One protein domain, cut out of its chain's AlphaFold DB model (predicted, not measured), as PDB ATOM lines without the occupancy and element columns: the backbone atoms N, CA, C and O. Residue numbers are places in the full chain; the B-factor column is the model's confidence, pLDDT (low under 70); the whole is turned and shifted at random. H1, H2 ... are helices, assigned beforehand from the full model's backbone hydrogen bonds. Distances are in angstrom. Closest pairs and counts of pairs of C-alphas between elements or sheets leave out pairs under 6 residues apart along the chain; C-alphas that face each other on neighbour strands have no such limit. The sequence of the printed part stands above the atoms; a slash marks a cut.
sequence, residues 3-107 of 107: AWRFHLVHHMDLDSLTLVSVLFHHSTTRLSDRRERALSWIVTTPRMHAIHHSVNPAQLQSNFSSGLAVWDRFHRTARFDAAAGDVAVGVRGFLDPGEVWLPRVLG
ATOM      1  N   ALA A   3      30.657 -21.263  61.353       50.22
ATOM      2  CA  ALA A   3      31.798 -21.451  60.449       50.22
ATOM      3  C   ALA A   3      32.551 -22.786  60.651       50.22
ATOM      4  O   ALA A   3      32.913 -23.440  59.679       50.22
ATOM      5  N   TRP A   4      32.705 -23.241  61.899       52.03
ATOM      6  CA  TRP A   4      33.404 -24.493  62.224       52.03
ATOM      7  C   TRP A   4      32.660 -25.758  61.767       52.03
ATOM      8  O   TRP A   4      33.291 -26.727  61.361       52.03
ATOM      9  N   ARG A   5      31.319 -25.737  61.757       53.94
ATOM     10  CA  ARG A   5      30.502 -26.849  61.234       53.94
ATOM     11  C   ARG A   5      30.568 -26.940  59.707       53.94
ATOM     12  O   ARG A   5      30.507 -28.035  59.176       53.94
ATOM     13  N   PHE A   6      30.733 -25.810  59.021       56.31
ATOM     14  CA  PHE A   6      30.929 -25.768  57.570       56.31
ATOM     15  C   PHE A   6      32.329 -26.270  57.170       56.31
ATOM     16  O   PHE A   6      32.455 -27.054  56.238       56.31
ATOM     17  N   HIS A   7      33.376 -25.895  57.917       57.31
ATOM     18  CA  HIS A   7      34.746 -26.362  57.658       57.31
ATOM     19  C   HIS A   7      34.922 -27.876  57.866       57.31
ATOM     20  O   HIS A   7      35.533 -28.526  57.022       57.31
ATOM     21  N   LEU A   8      34.359 -28.444  58.940       59.50
ATOM     22  CA  LEU A   8      34.450 -29.886  59.226       59.50
ATOM     23  C   LEU A   8      33.722 -30.752  58.188       59.50
ATOM     24  O   LEU A   8      34.249 -31.785  57.789       59.50
ATOM     25  N   VAL A   9      32.546 -30.319  57.722       61.66
ATOM     26  CA  VAL A   9      31.782 -31.044  56.692       61.66
ATOM     27  C   VAL A   9      32.554 -31.080  55.370       61.66
ATOM     28  O   VAL A   9      32.738 -32.152  54.809       61.66
ATOM     29  N   HIS A  10      33.135 -29.957  54.937       61.31
ATOM     30  CA  HIS A  10      33.902 -29.919  53.689       61.31
ATOM     31  C   HIS A  10      35.162 -30.789  53.682       61.31
ATOM     32  O   HIS A  10      35.504 -31.339  52.636       61.31
ATOM     33  N   HIS A  11      35.857 -30.914  54.816       62.44
ATOM     34  CA  HIS A  11      37.040 -31.778  54.893       62.44
ATOM     35  C   HIS A  11      36.622 -33.253  54.857       62.44
ATOM     36  O   HIS A  11      37.170 -34.012  54.066       62.44
ATOM     37  N   MET A  12      35.564 -33.631  55.589       64.75
ATOM     38  CA  MET A  12      35.017 -34.994  55.518       64.75
ATOM     39  C   MET A  12      34.523 -35.365  54.113       64.75
ATOM     40  O   MET A  12      34.713 -36.507  53.693       64.75
ATOM     41  N   ASP A  13      33.922 -34.426  53.376       71.38
ATOM     42  CA  ASP A  13      33.456 -34.666  52.006       71.38
ATOM     43  C   ASP A  13      34.631 -34.918  51.042       71.38
ATOM     44  O   ASP A  13      34.608 -35.876  50.267       71.38
ATOM     45  N   LEU A  14      35.687 -34.097  51.112       77.81
ATOM     46  CA  LEU A  14      36.894 -34.260  50.288       77.81
ATOM     47  C   LEU A  14      37.653 -35.550  50.623       77.81
ATOM     48  O   LEU A  14      38.098 -36.257  49.712       77.81
ATOM     49  N   ASP A  15      37.749 -35.890  51.906       83.50
ATOM     50  CA  ASP A  15      38.394 -37.118  52.371       83.50
ATOM     51  C   ASP A  15      37.614 -38.353  51.897       83.50
ATOM     52  O   ASP A  15      38.199 -39.321  51.405       83.50
ATOM     53  N   SER A  16      36.279 -38.296  51.950       88.12
ATOM     54  CA  SER A  16      35.405 -39.373  51.475       88.12
ATOM     55  C   SER A  16      35.517 -39.579  49.963       88.12
ATOM     56  O   SER A  16      35.620 -40.714  49.499       88.12
ATOM     57  N   LEU A  17      35.543 -38.498  49.176       89.19
ATOM     58  CA  LEU A  17      35.723 -38.575  47.722       89.19
ATOM     59  C   LEU A  17      37.099 -39.129  47.346       89.19
ATOM     60  O   LEU A  17      37.210 -39.938  46.420       89.19
ATOM     61  N   THR A  18      38.139 -38.732  48.079       90.44
ATOM     62  CA  THR A  18      39.493 -39.258  47.891       90.44
ATOM     63  C   THR A  18      39.529 -40.753  48.183       90.44
ATOM     64  O   THR A  18      40.014 -41.524  47.356       90.44
ATOM     65  N   LEU A  19      38.942 -41.187  49.301       93.19
ATOM     66  CA  LEU A  19      38.861 -42.601  49.656       93.19
ATOM     67  C   LEU A  19      38.111 -43.412  48.593       93.19
ATOM     68  O   LEU A  19      38.610 -44.440  48.144       93.19
ATOM     69  N   VAL A  20      36.941 -42.945  48.149       94.19
ATOM     70  CA  VAL A  20      36.158 -43.618  47.100       94.19
ATOM     71  C   VAL A  20      36.951 -43.716  45.799       94.19
ATOM     72  O   VAL A  20      36.958 -44.772  45.169       94.19
ATOM     73  N   SER A  21      37.648 -42.648  45.411       94.75
ATOM     74  CA  SER A  21      38.532 -42.659  44.247       94.75
ATOM     75  C   SER A  21      39.617 -43.729  44.377       94.75
ATOM     76  O   SER A  21      39.765 -44.539  43.463       94.75
ATOM     77  N   VAL A  22      40.334 -43.760  45.507       95.00
ATOM     78  CA  VAL A  22      41.391 -44.744  45.802       95.00
ATOM     79  C   VAL A  22      40.854 -46.165  45.725       95.00
ATOM     80  O   VAL A  22      41.391 -46.986  44.984       95.00
ATOM     81  N   LEU A  23      39.740 -46.444  46.399       96.44
ATOM     82  CA  LEU A  23      39.100 -47.758  46.349       96.44
ATOM     83  C   LEU A  23      38.679 -48.142  44.927       96.44
ATOM     84  O   LEU A  23      38.816 -49.299  44.535       96.44
ATOM     85  N   PHE A  24      38.187 -47.185  44.138       96.50
ATOM     86  CA  PHE A  24      37.778 -47.435  42.763       96.50
ATOM     87  C   PHE A  24      38.963 -47.841  41.880       96.50
ATOM     88  O   PHE A  24      38.898 -48.905  41.258       96.50
ATOM     89  N   HIS A  25      40.046 -47.056  41.836       95.88
ATOM     90  CA  HIS A  25      41.175 -47.352  40.946       95.88
ATOM     91  C   HIS A  25      42.076 -48.498  41.430       95.88
ATOM     92  O   HIS A  25      42.725 -49.124  40.598       95.88
ATOM     93  N   HIS A  26      42.046 -48.853  42.718       95.75
ATOM     94  CA  HIS A  26      42.673 -50.080  43.234       95.75
ATOM     95  C   HIS A  26      41.784 -51.333  43.136       95.75
ATOM     96  O   HIS A  26      42.213 -52.427  43.507       95.75
ATOM     97  N   SER A  27      40.542 -51.217  42.659       94.00
ATOM     98  CA  SER A  27      39.658 -52.380  42.540       94.00
ATOM     99  C   SER A  27      40.073 -53.310  41.395       94.00
ATOM    100  O   SER A  27      40.635 -52.891  40.387       94.00
ATOM    101  N   THR A  28      39.702 -54.587  41.487       91.12
ATOM    102  CA  THR A  28      39.878 -55.575  40.405       91.12
ATOM    103  C   THR A  28      38.767 -55.506  39.346       91.12
ATOM    104  O   THR A  28      38.621 -56.407  38.513       91.12
ATOM    105  N   THR A  29      37.958 -54.440  39.362       93.31
ATOM    106  CA  THR A  29      36.796 -54.283  38.484       93.31
ATOM    107  C   THR A  29      37.225 -54.128  37.030       93.31
ATOM    108  O   THR A  29      37.932 -53.190  36.663       93.31
ATOM    109  N   ARG A  30      36.725 -55.011  36.162       92.38
ATOM    110  CA  ARG A  30      36.948 -54.920  34.715       92.38
ATOM    111  C   ARG A  30      35.853 -54.086  34.063       92.38
ATOM    112  O   ARG A  30      34.686 -54.474  34.031       92.38
ATOM    113  N   LEU A  31      36.238 -52.933  33.526       94.00
ATOM    114  CA  LEU A  31      35.357 -52.087  32.729       94.00
ATOM    115  C   LEU A  31      35.388 -52.525  31.263       94.00
ATOM    116  O   LEU A  31      36.423 -52.934  30.743       94.00
ATOM    117  N   SER A  32      34.251 -52.407  30.572       94.56
ATOM    118  CA  SER A  32      34.243 -52.519  29.112       94.56
ATOM    119  C   SER A  32      34.979 -51.335  28.491       94.56
ATOM    120  O   SER A  32      34.947 -50.228  29.033       94.56
ATOM    121  N   ASP A  33      35.558 -51.521  27.306       92.88
ATOM    122  CA  ASP A  33      36.335 -50.478  26.625       92.88
ATOM    123  C   ASP A  33      35.587 -49.150  26.447       92.88
ATOM    124  O   ASP A  33      36.183 -48.075  26.495       92.88
ATOM    125  N   ARG A  34      34.262 -49.198  26.256       95.50
ATOM    126  CA  ARG A  34      33.437 -47.988  26.155       95.50
ATOM    127  C   ARG A  34      33.380 -47.228  27.478       95.50
ATOM    128  O   ARG A  34      33.523 -46.009  27.472       95.50
ATOM    129  N   ARG A  35      33.150 -47.937  28.590       96.12
ATOM    130  CA  ARG A  35      33.073 -47.342  29.934       96.12
ATOM    131  C   ARG A  35      34.429 -46.812  30.360       96.12
ATOM    132  O   ARG A  35      34.513 -45.702  30.856       96.12
ATOM    133  N   GLU A  36      35.468 -47.580  30.083       95.50
ATOM    134  CA  GLU A  36      36.851 -47.217  30.334       95.50
ATOM    135  C   GLU A  36      37.237 -45.925  29.605       95.50
ATOM    136  O   GLU A  36      37.688 -44.978  30.237       95.50
ATOM    137  N   ARG A  37      36.958 -45.826  28.296       93.94
ATOM    138  CA  ARG A  37      37.188 -44.590  27.531       93.94
ATOM    139  C   ARG A  37      36.401 -43.400  28.071       93.94
ATOM    140  O   ARG A  37      36.930 -42.298  28.075       93.94
ATOM    141  N   ALA A  38      35.145 -43.598  28.468       96.62
ATOM    142  CA  ALA A  38      34.308 -42.514  28.972       96.62
ATOM    143  C   ALA A  38      34.787 -42.019  30.345       96.62
ATOM    144  O   ALA A  38      34.975 -40.822  30.538       96.62
ATOM    145  N   LEU A  39      35.017 -42.942  31.279       96.62
ATOM    146  CA  LEU A  39      35.422 -42.626  32.646       96.62
ATOM    147  C   LEU A  39      36.836 -42.068  32.708       96.62
ATOM    148  O   LEU A  39      37.064 -41.119  33.458       96.62
ATOM    149  N   SER A  40      37.752 -42.584  31.883       95.88
ATOM    150  CA  SER A  40      39.145 -42.146  31.907       95.88
ATOM    151  C   SER A  40      39.311 -40.674  31.569       95.88
ATOM    152  O   SER A  40      40.371 -40.140  31.847       95.88
ATOM    153  N   TRP A  41      38.325 -39.991  30.974       96.38
ATOM    154  CA  TRP A  41      38.367 -38.535  30.774       96.38
ATOM    155  C   TRP A  41      38.328 -37.734  32.072       96.38
ATOM    156  O   TRP A  41      38.831 -36.614  32.098       96.38
ATOM    157  N   ILE A  42      37.742 -38.299  33.126       95.62
ATOM    158  CA  ILE A  42      37.446 -37.581  34.364       95.62
ATOM    159  C   ILE A  42      38.170 -38.235  35.537       95.62
ATOM    160  O   ILE A  42      38.875 -37.544  36.265       95.62
ATOM    161  N   VAL A  43      38.045 -39.554  35.701       96.94
ATOM    162  CA  VAL A  43      38.550 -40.285  36.869       96.94
ATOM    163  C   VAL A  43      39.605 -41.319  36.497       96.94
ATOM    164  O   VAL A  43      39.578 -41.890  35.409       96.94
ATOM    165  N   THR A  44      40.527 -41.576  37.422       97.75
ATOM    166  CA  THR A  44      41.490 -42.681  37.311       97.75
ATOM    167  C   THR A  44      40.725 -43.999  37.368       97.75
ATOM    168  O   THR A  44      39.954 -44.228  38.298       97.75
ATOM    169  N   THR A  45      40.891 -44.850  36.361       97.69
ATOM    170  CA  THR A  45      40.197 -46.139  36.267       97.69
ATOM    171  C   THR A  45      41.064 -47.280  36.813       97.69
ATOM    172  O   THR A  45      42.291 -47.145  36.864       97.69
ATOM    173  N   PRO A  46      40.464 -48.445  37.133       96.94
ATOM    174  CA  PRO A  46      41.219 -49.655  37.460       96.94
ATOM    175  C   PRO A  46      42.287 -50.011  36.423       96.94
ATOM    176  O   PRO A  46      43.400 -50.391  36.774       96.94
ATOM    177  N   ARG A  47      41.984 -49.860  35.124       97.00
ATOM    178  CA  ARG A  47      42.937 -50.192  34.057       97.00
ATOM    179  C   ARG A  47      44.088 -49.194  33.982       97.00
ATOM    180  O   ARG A  47      45.224 -49.623  33.813       97.00
ATOM    181  N   MET A  48      43.817 -47.893  34.116       97.69
ATOM    182  CA  MET A  48      44.873 -46.874  34.161       97.69
ATOM    183  C   MET A  48      45.865 -47.160  35.286       97.69
ATOM    184  O   MET A  48      47.074 -47.158  35.064       97.69
ATOM    185  N   HIS A  49      45.333 -47.456  36.469       97.19
ATOM    186  CA  HIS A  49      46.127 -47.732  37.651       97.19
ATOM    187  C   HIS A  49      46.857 -49.084  37.577       97.19
ATOM    188  O   HIS A  49      48.017 -49.184  37.966       97.19
ATOM    189  N   ALA A  50      46.246 -50.112  36.981       96.56
ATOM    190  CA  ALA A  50      46.940 -51.365  36.692       96.56
ATOM    191  C   ALA A  50      48.140 -51.147  35.755       96.56
ATOM    192  O   ALA A  50      49.215 -51.669  36.030       96.56
ATOM    193  N   ILE A  51      47.983 -50.350  34.685       97.00
ATOM    194  CA  ILE A  51      49.083 -49.968  33.774       97.00
ATOM    195  C   ILE A  51      50.198 -49.260  34.551       97.00
ATOM    196  O   ILE A  51      51.364 -49.602  34.366       97.00
ATOM    197  N   HIS A  52      49.850 -48.343  35.459       97.06
ATOM    198  CA  HIS A  52      50.818 -47.710  36.354       97.06
ATOM    199  C   HIS A  52      51.558 -48.730  37.237       97.06
ATOM    200  O   HIS A  52      52.742 -48.576  37.474       97.06
ATOM    201  N   HIS A  53      50.925 -49.816  37.675       95.50
ATOM    202  CA  HIS A  53      51.594 -50.885  38.433       95.50
ATOM    203  C   HIS A  53      52.169 -52.021  37.574       95.50
ATOM    204  O   HIS A  53      52.531 -53.080  38.095       95.50
ATOM    205  N   SER A  54      52.261 -51.822  36.260       95.62
ATOM    206  CA  SER A  54      52.821 -52.817  35.356       95.62
ATOM    207  C   SER A  54      54.308 -53.050  35.618       95.62
ATOM    208  O   SER A  54      55.073 -52.121  35.873       95.62
ATOM    209  N   VAL A  55      54.755 -54.291  35.437       95.12
ATOM    210  CA  VAL A  55      56.186 -54.634  35.420       95.12
ATOM    211  C   VAL A  55      56.927 -54.025  34.221       95.12
ATOM    212  O   VAL A  55      58.159 -53.938  34.234       95.12
ATOM    213  N   ASN A  56      56.205 -53.607  33.172       94.69
ATOM    214  CA  ASN A  56      56.776 -52.935  32.007       94.69
ATOM    215  C   ASN A  56      57.129 -51.473  32.355       94.69
ATOM    216  O   ASN A  56      56.220 -50.684  32.616       94.69
ATOM    217  N   PRO A  57      58.409 -51.052  32.269       94.25
ATOM    218  CA  PRO A  57      58.828 -49.697  32.636       94.25
ATOM    219  C   PRO A  57      58.099 -48.576  31.886       94.25
ATOM    220  O   PRO A  57      57.836 -47.523  32.459       94.25
ATOM    221  N   ALA A  58      57.747 -48.791  30.615       94.88
ATOM    222  CA  ALA A  58      57.044 -47.789  29.815       94.88
ATOM    223  C   ALA A  58      55.570 -47.620  30.228       94.88
ATOM    224  O   ALA A  58      54.968 -46.585  29.942       94.88
ATOM    225  N   GLN A  59      54.994 -48.641  30.866       97.00
ATOM    226  CA  GLN A  59      53.652 -48.609  31.447       97.00
ATOM    227  C   GLN A  59      53.696 -48.072  32.884       97.00
ATOM    228  O   GLN A  59      52.922 -47.181  33.216       97.00
ATOM    229  N   LEU A  60      54.674 -48.507  33.684       96.62
ATOM    230  CA  LEU A  60      54.910 -48.018  35.046       96.62
ATOM    231  C   LEU A  60      55.081 -46.493  35.110       96.62
ATOM    232  O   LEU A  60      54.556 -45.823  35.993       96.62
ATOM    233  N   GLN A  61      55.805 -45.926  34.144       97.25
ATOM    234  CA  GLN A  61      56.058 -44.486  34.046       97.25
ATOM    235  C   GLN A  61      54.927 -43.747  33.304       97.25
ATOM    236  O   GLN A  61      55.173 -42.942  32.404       97.25
ATOM    237  N   SER A  62      53.675 -44.056  33.637       98.00
ATOM    238  CA  SER A  62      52.477 -43.444  33.053       98.00
ATOM    239  C   SER A  62      51.307 -43.473  34.048       98.00
ATOM    240  O   SER A  62      51.405 -44.138  35.079       98.00
ATOM    241  N   ASN A  63      50.212 -42.767  33.743       97.94
ATOM    242  CA  ASN A  63      48.970 -42.745  34.534       97.94
ATOM    243  C   ASN A  63      49.184 -42.453  36.039       97.94
ATOM    244  O   ASN A  63      48.784 -43.241  36.892       97.94
ATOM    245  N   PHE A  64      49.826 -41.331  36.365       97.25
ATOM    246  CA  PHE A  64      50.245 -40.970  37.726       97.25
ATOM    247  C   PHE A  64      49.119 -40.437  38.621       97.25
ATOM    248  O   PHE A  64      49.327 -40.257  39.821       97.25
ATOM    249  N   SER A  65      47.950 -40.116  38.068       95.88
ATOM    250  CA  SER A  65      46.869 -39.517  38.855       95.88
ATOM    251  C   SER A  65      46.223 -40.528  39.806       95.88
ATOM    252  O   SER A  65      45.934 -41.656  39.422       95.88
ATOM    253  N   SER A  66      45.878 -40.075  41.014       93.00
ATOM    254  CA  SER A  66      44.953 -40.754  41.932       93.00
ATOM    255  C   SER A  66      43.757 -39.839  42.167       93.00
ATOM    256  O   SER A  66      43.827 -38.893  42.948       93.00
ATOM    257  N   GLY A  67      42.660 -40.064  41.442       93.25
ATOM    258  CA  GLY A  67      41.535 -39.123  41.405       93.25
ATOM    259  C   GLY A  67      41.220 -38.687  39.997       93.25
ATOM    260  O   GLY A  67      40.557 -39.415  39.263       93.25
ATOM    261  N   LEU A  68      41.674 -37.493  39.624       95.81
ATOM    262  CA  LEU A  68      41.316 -36.872  38.355       95.81
ATOM    263  C   LEU A  68      42.297 -37.251  37.242       95.81
ATOM    264  O   LEU A  68      43.432 -36.789  37.228       95.81
ATOM    265  N   ALA A  69      41.839 -38.022  36.257       97.00
ATOM    266  CA  ALA A  69      42.658 -38.481  35.127       97.00
ATOM    267  C   ALA A  69      42.989 -37.379  34.098       97.00
ATOM    268  O   ALA A  69      43.743 -37.599  33.144       97.00
ATOM    269  N   VAL A  70      42.422 -36.179  34.254       97.31
ATOM    270  CA  VAL A  70      42.727 -35.024  33.395       97.31
ATOM    271  C   VAL A  70      44.194 -34.601  33.508       97.31
ATOM    272  O   VAL A  70      44.787 -34.179  32.513       97.31
ATOM    273  N   TRP A  71      44.806 -34.777  34.683       97.38
ATOM    274  CA  TRP A  71      46.199 -34.403  34.909       97.38
ATOM    275  C   TRP A  71      47.154 -35.221  34.049       97.38
ATOM    276  O   TRP A  71      48.094 -34.655  33.497       97.38
ATOM    277  N   ASP A  72      46.866 -36.504  33.834       97.88
ATOM    278  CA  ASP A  72      47.672 -37.345  32.951       97.88
ATOM    279  C   ASP A  72      47.596 -36.926  31.482       97.88
ATOM    280  O   ASP A  72      48.556 -37.076  30.728       97.88
ATOM    281  N   ARG A  73      46.471 -36.356  31.042       96.19
ATOM    282  CA  ARG A  73      46.380 -35.793  29.686       96.19
ATOM    283  C   ARG A  73      47.177 -34.507  29.572       96.19
ATOM    284  O   ARG A  73      47.926 -34.347  28.613       96.19
ATOM    285  N   PHE A  74      47.038 -33.618  30.553       97.69
ATOM    286  CA  PHE A  74      47.745 -32.341  30.573       97.69
ATOM    287  C   PHE A  74      49.270 -32.535  30.574       97.69
ATOM    288  O   PHE A  74      49.978 -31.903  29.794       97.69
ATOM    289  N   HIS A  75      49.765 -33.482  31.373       97.88
ATOM    290  CA  HIS A  75      51.192 -33.797  31.462       97.88
ATOM    291  C   HIS A  75      51.667 -34.835  30.432       97.88
ATOM    292  O   HIS A  75      52.849 -35.165  30.410       97.88
ATOM    293  N   ARG A  76      50.783 -35.309  29.540       97.50
ATOM    294  CA  ARG A  76      51.085 -36.302  28.489       97.50
ATOM    295  C   ARG A  76      51.612 -37.640  29.026       97.50
ATOM    296  O   ARG A  76      52.453 -38.281  28.405       97.50
ATOM    297  N   THR A  77      51.071 -38.079  30.154       98.06
ATOM    298  CA  THR A  77      51.361 -39.359  30.813       98.06
ATOM    299  C   THR A  77      50.202 -40.352  30.707       98.06
ATOM    300  O   THR A  77      50.331 -41.481  31.165       98.06
ATOM    301  N   ALA A  78      49.080 -39.980  30.080       97.38
ATOM    302  CA  ALA A  78      47.948 -40.880  29.861       97.38
ATOM    303  C   ALA A  78      48.300 -42.015  28.878       97.38
ATOM    304  O   ALA A  78      48.674 -41.756  27.731       97.38
ATOM    305  N   ARG A  79      48.126 -43.272  29.301       96.94
ATOM    306  CA  ARG A  79      48.467 -44.476  28.524       96.94
ATOM    307  C   ARG A  79      47.386 -45.555  28.635       96.94
ATOM    308  O   ARG A  79      46.877 -45.825  29.718       96.94
ATOM    309  N   PHE A  80      47.049 -46.189  27.508       95.81
ATOM    310  CA  PHE A  80      45.962 -47.178  27.394       95.81
ATOM    311  C   PHE A  80      46.312 -48.340  26.447       95.81
ATOM    312  O   PHE A  80      45.457 -48.837  25.721       95.81
ATOM    313  N   ASP A  81      47.582 -48.732  26.400       94.12
ATOM    314  CA  ASP A  81      48.132 -49.710  25.449       94.12
ATOM    315  C   ASP A  81      47.956 -51.178  25.873       94.12
ATOM    316  O   ASP A  81      48.440 -52.074  25.189       94.12
ATOM    317  N   ALA A  82      47.270 -51.428  26.987       92.81
ATOM    318  CA  ALA A  82      46.930 -52.758  27.470       92.81
ATOM    319  C   ALA A  82      45.423 -52.860  27.727       92.81
ATOM    320  O   ALA A  82      44.797 -51.915  28.222       92.81
ATOM    321  N   ALA A  83      44.835 -54.011  27.396       89.38
ATOM    322  CA  ALA A  83      43.436 -54.287  27.691       89.38
ATOM    323  C   ALA A  83      43.234 -54.635  29.177       89.38
ATOM    324  O   ALA A  83      44.174 -54.904  29.928       89.38
ATOM    325  N   ALA A  84      41.980 -54.582  29.633       82.38
ATOM    326  CA  ALA A  84      41.658 -54.880  31.024       82.38
ATOM    327  C   ALA A  84      41.920 -56.364  31.328       82.38
ATOM    328  O   ALA A  84      41.304 -57.234  30.723       82.38
ATOM    329  N   GLY A  85      42.780 -56.638  32.312       83.50
ATOM    330  CA  GLY A  85      43.173 -58.000  32.689       83.50
ATOM    331  C   GLY A  85      44.458 -58.505  32.030       83.50
ATOM    332  O   GLY A  85      45.000 -59.490  32.519       83.50
ATOM    333  N   ASP A  86      44.982 -57.801  31.024       90.56
ATOM    334  CA  ASP A  86      46.216 -58.180  30.314       90.56
ATOM    335  C   ASP A  86      47.467 -57.491  30.885       90.56
ATOM    336  O   ASP A  86      48.577 -57.652  30.378       90.56
ATOM    337  N   VAL A  87      47.305 -56.693  31.942       93.38
ATOM    338  CA  VAL A  87      48.415 -55.987  32.582       93.38
ATOM    339  C   VAL A  87      49.089 -56.899  33.601       93.38
ATOM    340  O   VAL A  87      48.486 -57.269  34.608       93.38
ATOM    341  N   ALA A  88      50.358 -57.224  33.363       92.44
ATOM    342  CA  ALA A  88      51.194 -57.928  34.327       92.44
ATOM    343  C   ALA A  88      51.616 -56.969  35.453       92.44
ATOM    344  O   ALA A  88      52.558 -56.193  35.299       92.44
ATOM    345  N   VAL A  89      50.893 -57.008  36.572       91.50
ATOM    346  CA  VAL A  89      51.158 -56.189  37.763       91.50
ATOM    347  C   VAL A  89      52.218 -56.848  38.645       91.50
ATOM    348  O   VAL A  89      52.156 -58.052  38.890       91.50
ATOM    349  N   GLY A  90      53.172 -56.065  39.148       89.62
ATOM    350  CA  GLY A  90      54.196 -56.559  40.069       89.62
ATOM    351  C   GLY A  90      55.358 -55.590  40.258       89.62
ATOM    352  O   GLY A  90      55.379 -54.497  39.694       89.62
ATOM    353  N   VAL A  91      56.353 -56.006  41.040       87.00
ATOM    354  CA  VAL A  91      57.597 -55.249  41.223       87.00
ATOM    355  C   VAL A  91      58.675 -55.880  40.355       87.00
ATOM    356  O   VAL A  91      58.955 -57.075  40.440       87.00
ATOM    357  N   ARG A  92      59.296 -55.083  39.485       83.88
ATOM    358  CA  ARG A  92      60.367 -55.580  38.620       83.88
ATOM    359  C   ARG A  92      61.518 -56.120  39.475       83.88
ATOM    360  O   ARG A  92      62.016 -55.420  40.347       83.88
ATOM    361  N   GLY A  93      61.945 -57.347  39.185       85.00
ATOM    362  CA  GLY A  93      62.980 -58.044  39.954       85.00
ATOM    363  C   GLY A  93      62.454 -58.877  41.124       85.00
ATOM    364  O   GLY A  93      63.238 -59.632  41.677       85.00
ATOM    365  N   PHE A  94      61.156 -58.789  41.439       85.75
ATOM    366  CA  PHE A  94      60.482 -59.580  42.471       85.75
ATOM    367  C   PHE A  94      59.167 -60.133  41.915       85.75
ATOM    368  O   PHE A  94      58.081 -59.613  42.175       85.75
ATOM    369  N   LEU A  95      59.286 -61.140  41.049       83.88
ATOM    370  CA  LEU A  95      58.135 -61.745  40.367       83.88
ATOM    371  C   LEU A  95      57.614 -62.988  41.092       83.88
ATOM    372  O   LEU A  95      56.469 -63.376  40.872       83.88
ATOM    373  N   ASP A  96      58.434 -63.592  41.952       85.56
ATOM    374  CA  ASP A  96      58.024 -64.679  42.831       85.56
ATOM    375  C   ASP A  96      57.490 -64.093  44.154       85.56
ATOM    376  O   ASP A  96      58.237 -63.434  44.883       85.56
ATOM    377  N   PRO A  97      56.214 -64.330  44.519       81.31
ATOM    378  CA  PRO A  97      55.669 -63.920  45.814       81.31
ATOM    379  C   PRO A  97      56.480 -64.437  47.014       81.31
ATOM    380  O   PRO A  97      56.491 -63.803  48.070       81.31
ATOM    381  N   GLY A  98      57.188 -65.562  46.855       85.25
ATOM    382  CA  GLY A  98      58.095 -66.127  47.852       85.25
ATOM    383  C   GLY A  98      59.337 -65.277  48.134       85.25
ATOM    384  O   GLY A  98      60.045 -65.551  49.101       85.25
ATOM    385  N   GLU A  99      59.601 -64.230  47.349       85.69
ATOM    386  CA  GLU A  99      60.713 -63.298  47.558       85.69
ATOM    387  C   GLU A  99      60.346 -62.102  48.448       85.69
ATOM    388  O   GLU A  99      61.239 -61.489  49.029       85.69
ATOM    389  N   VAL A 100      59.052 -61.794  48.605       86.62
ATOM    390  CA  VAL A 100      58.561 -60.540  49.215       86.62
ATOM    391  C   VAL A 100      57.748 -60.742  50.501       86.62
ATOM    392  O   VAL A 100      56.846 -59.967  50.812       86.62
ATOM    393  N   TRP A 101      58.068 -61.766  51.295       87.81
ATOM    394  CA  TRP A 101      57.489 -61.960  52.633       87.81
ATOM    395  C   TRP A 101      58.411 -61.403  53.724       87.81
ATOM    396  O   TRP A 101      59.634 -61.436  53.588       87.81
ATOM    397  N   LEU A 102      57.812 -60.894  54.813       88.62
ATOM    398  CA  LEU A 102      58.504 -60.098  55.841       88.62
ATOM    399  C   LEU A 102      59.862 -60.686  56.271       88.62
ATOM    400  O   LEU A 102      60.858 -59.983  56.148       88.62
ATOM    401  N   PRO A 103      59.949 -61.946  56.734       90.75
ATOM    402  CA  PRO A 103      61.227 -62.506  57.171       90.75
ATOM    403  C   PRO A 103      62.297 -62.581  56.079       90.75
ATOM    404  O   PRO A 103      63.447 -62.283  56.358       90.75
ATOM    405  N   ARG A 104      61.962 -62.879  54.817       84.12
ATOM    406  CA  ARG A 104      62.971 -62.884  53.738       84.12
ATOM    407  C   ARG A 104      63.449 -61.488  53.352       84.12
ATOM    408  O   ARG A 104      64.580 -61.348  52.900       84.12
ATOM    409  N   VAL A 105      62.609 -60.472  53.540       82.75
ATOM    410  CA  VAL A 105      62.989 -59.065  53.347       82.75
ATOM    411  C   VAL A 105      63.834 -58.548  54.518       82.75
ATOM    412  O   VAL A 105      64.696 -57.698  54.315       82.75
ATOM    413  N   LEU A 106      63.598 -59.051  55.736       87.44
ATOM    414  CA  LEU A 106      64.247 -58.579  56.965       87.44
ATOM    415  C   LEU A 106      65.499 -59.376  57.380       87.44
ATOM    416  O   LEU A 106      66.277 -58.849  58.177       87.44
ATOM    417  N   GLY A 107      65.726 -60.569  56.817       78.12
ATOM    418  CA  GLY A 107      66.856 -61.452  57.141       78.12
ATOM    419  C   GLY A 107      66.455 -62.637  58.005       78.12
ATOM    420  O   GLY A 107      65.930 -62.406  59.117       78.12
TER     421      GLY A 107
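AT A GLANCE: This is residues 3 to 107 of the 107 residues of the protein "Sterol desaturase family protein" of Acidobacteria bacterium (UniProt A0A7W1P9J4). One long helix, H1, reaches as an arm out of a small body of short helices and loops, and a long link leads out of that body to a last short helix, H6, which sticks out in its turn. Residues 3 to 16 of H1 and residues 101 to 107, with H6, are the parts that stand free; H1 meets H3, in the body, only with its last residues, 24 to 25. The printed part has 105 residues with six named helices, H1 to H6 in chain order, and no named strand; the class is all helix, though under half of the residues, 51, are in named elements. The whole is loose, with a radius of gyration of the C-alphas of 16.8 A, and spans 53 by 39 by 25 A.

HOW THE PARTS SIT: H1, residues 3 to 25, touches H3, residues 46 to 52, with residues 24 to 25 alone. Their closest C-alphas, those of His 25 and Pro 46, are 4.2 A apart, and their lines are about perpendicular at 77 degrees. H2, residues 33 to 39, is close to H3 but not clearly touching it: the closest C-alphas, those of Glu 36 and Arg 47, are 7.7 A apart, and their lines are about perpendicular at 87 degrees. H3 and H4, residues 57 to 60, touch only at the corner by their link, with the C-alphas of His 52 and Leu 60 closest at 4.3 A. H5, residues 70 to 74, and H6, residues 102 to 106, touch no helix. In H1, H2, H3, H5 and H6 every O i to N i+4 pair is within hydrogen-bond range; H4 is too short for such a pair, and its one O i to N i+3 pair is not within range.

IN THESE COORDINATES: H1 begins with C-alpha 3 at (31.798, -21.451, 60.449) and ends with C-alpha 25 at (41.175, -47.352, 40.946), 33.8 A away. H2 and H3 each measure 9.9 A from first to last C-alpha, H4 4.9 A, H5 6.4 A and H6 6.0 A. C-alpha 106, the last of H6, is at (64.247, -58.579, 56.965).

THE WHOLE: The two C-alphas farthest apart, those of Ala 3 and Asp 96, are 53.5 A apart. Without the stretches that stand free, the body has 84 residues and spans 37 by 24 by 23 A. The link from H3 to H4 is tight; the link from H5 to H6, 27 residues, is long. The printed part has no cut and ends at Gly 107, the chain's last residue. The mean pLDDT of the printed part is 89.3, with residues 3 to 12 under 70.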